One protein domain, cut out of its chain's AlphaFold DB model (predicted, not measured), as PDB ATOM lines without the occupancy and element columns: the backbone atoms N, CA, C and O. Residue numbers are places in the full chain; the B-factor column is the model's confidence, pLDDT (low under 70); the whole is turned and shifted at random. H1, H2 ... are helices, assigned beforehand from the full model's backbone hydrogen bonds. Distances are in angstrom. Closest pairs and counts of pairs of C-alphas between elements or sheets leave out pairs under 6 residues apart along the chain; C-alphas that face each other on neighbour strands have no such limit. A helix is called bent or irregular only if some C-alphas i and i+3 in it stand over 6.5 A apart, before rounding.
ATOM      1  N   ASN A  38      25.613  46.957  15.063       67.62
ATOM      2  CA  ASN A  38      26.906  46.417  14.630       67.62
ATOM      3  C   ASN A  38      27.973  46.506  15.733       67.62
ATOM      4  O   ASN A  38      28.787  45.598  15.864       67.62
ATOM      5  N   ASN A  39      27.933  47.545  16.574       75.19
ATOM      6  CA  ASN A  39      28.847  47.695  17.712       75.19
ATOM      7  C   ASN A  39      28.549  46.662  18.815       75.19
ATOM      8  O   ASN A  39      29.466  46.076  19.389       75.19
ATOM      9  N   LEU A  40      27.268  46.397  19.090       76.50
ATOM     10  CA  LEU A  40      26.847  45.384  20.062       76.50
ATOM     11  C   LEU A  40      27.151  43.962  19.573       76.50
ATOM     12  O   LEU A  40      27.701  43.166  20.332       76.50
ATOM     13  N   ILE A  41      26.868  43.665  18.304       75.81
ATOM     14  CA  ILE A  41      27.223  42.397  17.655       75.81
ATOM     15  C   ILE A  41      28.737  42.197  17.732       75.81
ATOM     16  O   ILE A  41      29.196  41.161  18.206       75.81
ATOM     17  N   GLN A  42      29.527  43.207  17.365       76.62
ATOM     18  CA  GLN A  42      30.982  43.132  17.443       76.62
ATOM     19  C   GLN A  42      31.461  42.859  18.879       76.62
ATOM     20  O   GLN A  42      32.232  41.928  19.093       76.62
ATOM     21  N   LYS A  43      30.912  43.550  19.884       80.44
ATOM     22  CA  LYS A  43      31.230  43.305  21.304       80.44
ATOM     23  C   LYS A  43      30.917  41.884  21.774       80.44
ATOM     24  O   LYS A  43      31.646  41.354  22.607       80.44
ATOM     25  N   VAL A  44      29.851  41.260  21.271       77.81
ATOM     26  CA  VAL A  44      29.495  39.874  21.617       77.81
ATOM     27  C   VAL A  44      30.430  38.880  20.924       77.81
ATOM     28  O   VAL A  44      30.965  37.987  21.578       77.81
ATOM     29  N   PHE A  45      30.667  39.053  19.621       79.75
ATOM     30  CA  PHE A  45      31.478  38.144  18.801       79.75
ATOM     31  C   PHE A  45      32.995  38.388  18.904       79.75
ATOM     32  O   PHE A  45      33.770  37.656  18.288       79.75
ATOM     33  N   GLU A  46      33.423  39.375  19.692       85.75
ATOM     34  CA  GLU A  46      34.812  39.591  20.113       85.75
ATOM     35  C   GLU A  46      35.060  39.209  21.580       85.75
ATOM     36  O   GLU A  46      36.214  39.162  22.001       85.75
ATOM     37  N   ASN A  47      34.017  38.896  22.361       87.00
ATOM     38  CA  ASN A  47      34.163  38.520  23.766       87.00
ATOM     39  C   ASN A  47      34.726  37.088  23.906       87.00
ATOM     40  O   ASN A  47      34.018  36.128  23.583       87.00
ATOM     41  N   PRO A  48      35.940  36.899  24.462       86.31
ATOM     42  CA  PRO A  48      36.578  35.583  24.525       86.31
ATOM     43  C   PRO A  48      35.772  34.534  25.300       86.31
ATOM     44  O   PRO A  48      35.712  33.381  24.885       86.31
ATOM     45  N   ILE A  49      35.096  34.936  26.382       87.12
ATOM     46  CA  ILE A  49      34.313  34.033  27.242       87.12
ATOM     47  C   ILE A  49      33.082  33.518  26.493       87.12
ATOM     48  O   ILE A  49      32.721  32.344  26.596       87.12
ATOM     49  N   ILE A  50      32.420  34.396  25.736       88.44
ATOM     50  CA  ILE A  50      31.242  34.024  24.947       88.44
ATOM     51  C   ILE A  50      31.658  33.092  23.810       88.44
ATOM     52  O   ILE A  50      31.041  32.043  23.634       88.44
ATOM     53  N   ILE A  51      32.731  33.428  23.088       89.56
ATOM     54  CA  ILE A  51      33.268  32.594  22.005       89.56
ATOM     55  C   ILE A  51      33.635  31.207  22.536       89.56
ATOM     56  O   ILE A  51      33.227  30.204  21.958       89.56
ATOM     57  N   GLU A  52      34.339  31.126  23.666       86.50
ATOM     58  CA  GLU A  52      34.724  29.850  24.267       86.50
ATOM     59  C   GLU A  52      33.502  28.996  24.634       86.50
ATOM     60  O   GLU A  52      33.476  27.802  24.339       86.50
ATOM     61  N   LYS A  53      32.452  29.600  25.209       86.69
ATOM     62  CA  LYS A  53      31.192  28.900  25.506       86.69
ATOM     63  C   LYS A  53      30.480  28.415  24.243       86.69
ATOM     64  O   LYS A  53      29.982  27.291  24.228       86.69
ATOM     65  N   ILE A  54      30.445  29.230  23.186       87.00
ATOM     66  CA  ILE A  54      29.871  28.837  21.890       87.00
ATOM     67  C   ILE A  54      30.631  27.632  21.336       87.00
ATOM     68  O   ILE A  54      30.016  26.624  20.995       87.00
ATOM     69  N   LEU A  55      31.962  27.711  21.288       86.94
ATOM     70  CA  LEU A  55      32.801  26.635  20.772       86.94
ATOM     71  C   LEU A  55      32.647  25.359  21.613       86.94
ATOM     72  O   LEU A  55      32.462  24.286  21.043       86.94
ATOM     73  N   LYS A  56      32.646  25.443  22.946       83.81
ATOM     74  CA  LYS A  56      32.458  24.272  23.824       83.81
ATOM     75  C   LYS A  56      31.120  23.560  23.597       83.81
ATOM     76  O   LYS A  56      31.091  22.335  23.596       83.81
ATOM     77  N   ASN A  57      30.045  24.305  23.344       85.12
ATOM     78  CA  ASN A  57      28.714  23.730  23.120       85.12
ATOM     79  C   ASN A  57      28.516  23.124  21.719       85.12
ATOM     80  O   ASN A  57      27.560  22.385  21.513       85.12
ATOM     81  N   GLN A  58      29.370  23.450  20.743       83.75
ATOM     82  CA  GLN A  58      29.209  22.984  19.357       83.75
ATOM     83  C   GLN A  58      29.840  21.617  19.100       83.75
ATOM     84  O   GLN A  58      29.283  20.802  18.373       83.75
ATOM     85  N   SER A  59      31.038  21.394  19.633       78.19
ATOM     86  CA  SER A  59      31.768  20.135  19.488       78.19
ATOM     87  C   SER A  59      32.862  20.066  20.547       78.19
ATOM     88  O   SER A  59      33.524  21.065  20.854       78.19
ATOM     89  N   THR A  60      33.076  18.873  21.085       77.19
ATOM     90  CA  THR A  60      34.223  18.585  21.949       77.19
ATOM     91  C   THR A  60      35.525  18.532  21.157       77.19
ATOM     92  O   THR A  60      36.561  18.856  21.710       77.19
ATOM     93  N   ASP A  61      35.453  18.208  19.867       79.94
ATOM     94  CA  ASP A  61      36.569  18.168  18.923       79.94
ATOM     95  C   ASP A  61      36.712  19.516  18.190       79.94
ATOM     96  O   ASP A  61      35.765  19.962  17.524       79.94
ATOM     97  N   ALA A  62      37.884  20.151  18.302       80.88
ATOM     98  CA  ALA A  62      38.206  21.435  17.687       80.88
ATOM     99  C   ALA A  62      38.376  21.393  16.157       80.88
ATOM    100  O   ALA A  62      38.142  22.407  15.497       80.88
ATOM    101  N   MET A  63      38.718  20.257  15.551       85.31
ATOM    102  CA  MET A  63      38.838  20.154  14.089       85.31
ATOM    103  C   MET A  63      37.474  20.191  13.398       85.31
ATOM    104  O   MET A  63      37.331  20.771  12.320       85.31
ATOM    105  N   ASN A  64      36.415  19.733  14.068       84.44
ATOM    106  CA  ASN A  64      35.041  19.936  13.593       84.44
ATOM    107  C   ASN A  64      34.600  21.417  13.625       84.44
ATOM    108  O   ASN A  64      33.527  21.767  13.125       84.44
ATOM    109  N   GLN A  65      35.420  22.308  14.194       85.00
ATOM    110  CA  GLN A  65      35.135  23.735  14.377       85.00
ATOM    111  C   GLN A  65      35.840  24.632  13.360       85.00
ATOM    112  O   GLN A  65      35.664  25.851  13.403       85.00
ATOM    113  N   LEU A  66      36.583  24.059  12.406       87.44
ATOM    114  CA  LEU A  66      37.344  24.819  11.408       87.44
ATOM    115  C   LEU A  66      36.486  25.822  10.624       87.44
ATOM    116  O   LEU A  66      36.959  26.917  10.327       87.44
ATOM    117  N   ARG A  67      35.205  25.513  10.370       87.88
ATOM    118  CA  ARG A  67      34.259  26.427   9.699       87.88
ATOM    119  C   ARG A  67      34.087  27.770  10.414       87.88
ATOM    120  O   ARG A  67      33.820  28.778   9.770       87.88
ATOM    121  N   PHE A  68      34.249  27.799  11.738       88.31
ATOM    122  CA  PHE A  68      34.070  29.018  12.524       88.31
ATOM    123  C   PHE A  68      35.249  29.986  12.394       88.31
ATOM    124  O   PHE A  68      35.099  31.163  12.710       88.31
ATOM    125  N   ARG A  69      36.393  29.540  11.856       89.62
ATOM    126  CA  ARG A  69      37.557  30.404  11.598       89.62
ATOM    127  C   ARG A  69      37.238  31.563  10.655       89.62
ATOM    128  O   ARG A  69      37.862  32.612  10.755       89.62
ATOM    129  N   ASN A  70      36.241  31.391   9.791       88.38
ATOM    130  CA  ASN A  70      35.844  32.395   8.808       88.38
ATOM    131  C   ASN A  70      34.834  33.421   9.357       88.38
ATOM    132  O   ASN A  70      34.461  34.329   8.624       88.38
ATOM    133  N   ILE A  71      34.388  33.305  10.619       87.31
ATOM    134  CA  ILE A  71      33.454  34.274  11.223       87.31
ATOM    135  C   ILE A  71      34.152  35.620  11.442       87.31
ATOM    136  O   ILE A  71      33.697  36.644  10.944       87.31
ATOM    137  N   ASN A  72      35.241  35.629  12.216       88.12
ATOM    138  CA  ASN A  72      36.075  36.806  12.456       88.12
ATOM    139  C   ASN A  72      37.437  36.402  13.055       88.12
ATOM    140  O   ASN A  72      37.692  35.229  13.351       88.12
ATOM    141  N   LYS A  73      38.314  37.391  13.280       90.12
ATOM    142  CA  LYS A  73      39.658  37.176  13.845       90.12
ATOM    143  C   LYS A  73      39.633  36.519  15.231       90.12
ATOM    144  O   LYS A  73      40.469  35.657  15.492       90.12
ATOM    145  N   SER A  74      38.683  36.889  16.088       90.50
ATOM    146  CA  SER A  74      38.553  36.353  17.449       90.50
ATOM    147  C   SER A  74      38.140  34.880  17.445       90.50
ATOM    148  O   SER A  74      38.739  34.076  18.157       90.50
ATOM    149  N   PHE A  75      37.199  34.491  16.581       91.81
ATOM    150  CA  PHE A  75      36.837  33.089  16.369       91.81
ATOM    151  C   PHE A  75      37.991  32.284  15.778       91.81
ATOM    152  O   PHE A  75      38.271  31.191  16.266       91.81
ATOM    153  N   ASN A  76      38.702  32.815  14.776       92.12
ATOM    154  CA  ASN A  76      39.886  32.145  14.239       92.12
ATOM    155  C   ASN A  76      40.932  31.892  15.335       92.12
ATOM    156  O   ASN A  76      41.397  30.766  15.484       92.12
ATOM    157  N   ALA A  77      41.255  32.905  16.144       91.88
ATOM    158  CA  ALA A  77      42.211  32.765  17.240       91.88
ATOM    159  C   ALA A  77      41.758  31.731  18.284       91.88
ATOM    160  O   ALA A  77      42.564  30.902  18.706       91.88
ATOM    161  N   ALA A  78      40.475  31.737  18.660       92.31
ATOM    162  CA  ALA A  78      39.919  30.798  19.632       92.31
ATOM    163  C   ALA A  78      39.909  29.348  19.118       92.31
ATOM    164  O   ALA A  78      40.293  28.438  19.853       92.31
ATOM    165  N   VAL A  79      39.534  29.123  17.853       93.19
ATOM    166  CA  VAL A  79      39.568  27.787  17.232       93.19
ATOM    167  C   VAL A  79      41.002  27.266  17.156       93.19
ATOM    168  O   VAL A  79      41.266  26.154  17.602       93.19
ATOM    169  N   LEU A  80      41.951  28.074  16.665       94.44
ATOM    170  CA  LEU A  80      43.361  27.671  16.604       94.44
ATOM    171  C   LEU A  80      43.940  27.407  18.001       94.44
ATOM    172  O   LEU A  80      44.697  26.456  18.177       94.44
ATOM    173  N   HIS A  81      43.564  28.202  19.009       92.62
ATOM    174  CA  HIS A  81      43.970  27.961  20.392       92.62
ATOM    175  C   HIS A  81      43.480  26.601  20.903       92.62
ATOM    176  O   HIS A  81      44.267  25.865  21.492       92.62
ATOM    177  N   ARG A  82      42.220  26.233  20.638       91.62
ATOM    178  CA  ARG A  82      41.699  24.909  21.008       91.62
ATOM    179  C   ARG A  82      42.431  23.776  20.295       91.62
ATOM    180  O   ARG A  82      42.831  22.827  20.957       91.62
ATOM    181  N   ILE A  83      42.678  23.910  18.989       93.25
ATOM    182  CA  ILE A  83      43.431  22.911  18.212       93.25
ATOM    183  C   ILE A  83      44.820  22.690  18.826       93.25
ATOM    184  O   ILE A  83      45.205  21.543  19.027       93.25
ATOM    185  N   ARG A  84      45.534  23.764  19.202       94.50
ATOM    186  CA  ARG A  84      46.837  23.670  19.891       94.50
ATOM    187  C   ARG A  84      46.775  22.908  21.209       94.50
ATOM    188  O   ARG A  84      47.695  22.154  21.495       94.50
ATOM    189  N   GLN A  85      45.740  23.135  22.019       91.56
ATOM    190  CA  GLN A  85      45.588  22.434  23.297       91.56
ATOM    191  C   GLN A  85      45.289  20.949  23.074       91.56
ATOM    192  O   GLN A  85      45.932  20.101  23.680       91.56
ATOM    193  N   GLU A  86      44.357  20.642  22.170       90.44
ATOM    194  CA  GLU A  86      43.913  19.272  21.893       90.44
ATOM    195  C   GLU A  86      44.977  18.434  21.160       90.44
ATOM    196  O   GLU A  86      45.013  17.226  21.344       90.44
TER     197      GLU A  86
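This is residues 38 to 86 of the 526 residues of an uncharacterized protein of Caenorhabditis tropicalis (UniProt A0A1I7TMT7). H1 reaches out at one end as an arm from a small body, in which H2 packs slantwise on H4 of the helical hairpin H3 and H4. The 49 printed residues, with helices H1 to H4 in that order, are all helix in class, compact with a radius of gyration of the C-alphas of 10.3 A, yet elongated, spanning 32 by 17 by 15 A.

H1, residues 38 to 45, begins at C-alpha (26.906, 46.417, 14.630) and is 10.3 A long. H2, residues 48 to 58, measures 15.5 A. H3, residues 63 to 70, measures 13.7 A and is irregular: C-alphas 64 and 67 are 7.6 A apart. H4, residues 73 to 86, runs 20.1 A to C-alpha (43.913, 19.272, 21.893).

H1 is close to but not clearly touching H2, the closest C-alphas, Phe 45 and Ile 51, being 6.7 A apart; H1 and H3 are apart. H2 touches residues 74 to 79 of H4 alone, at a steep tilt of 61 degrees, closest at C-alphas Ile 51 and Phe 75, 6.7 A. The hairpin H3 and H4 touch, closest at C-alphas Arg 69 and Asn 76, 3.9 A, at a shallow tilt of 18 degrees, opposite ways. Every O i to N i+4 pair is within hydrogen-bond range in H1, H2 and H4; H3 has 0 of 4, but 3 of 5 O i to N i+3 pairs.

The farthest C-alphas, Asn 38 and Glu 86, are 32.8 A apart. The printed part has no cut, its three links are tight, and residue 38 alone has pLDDT under 70.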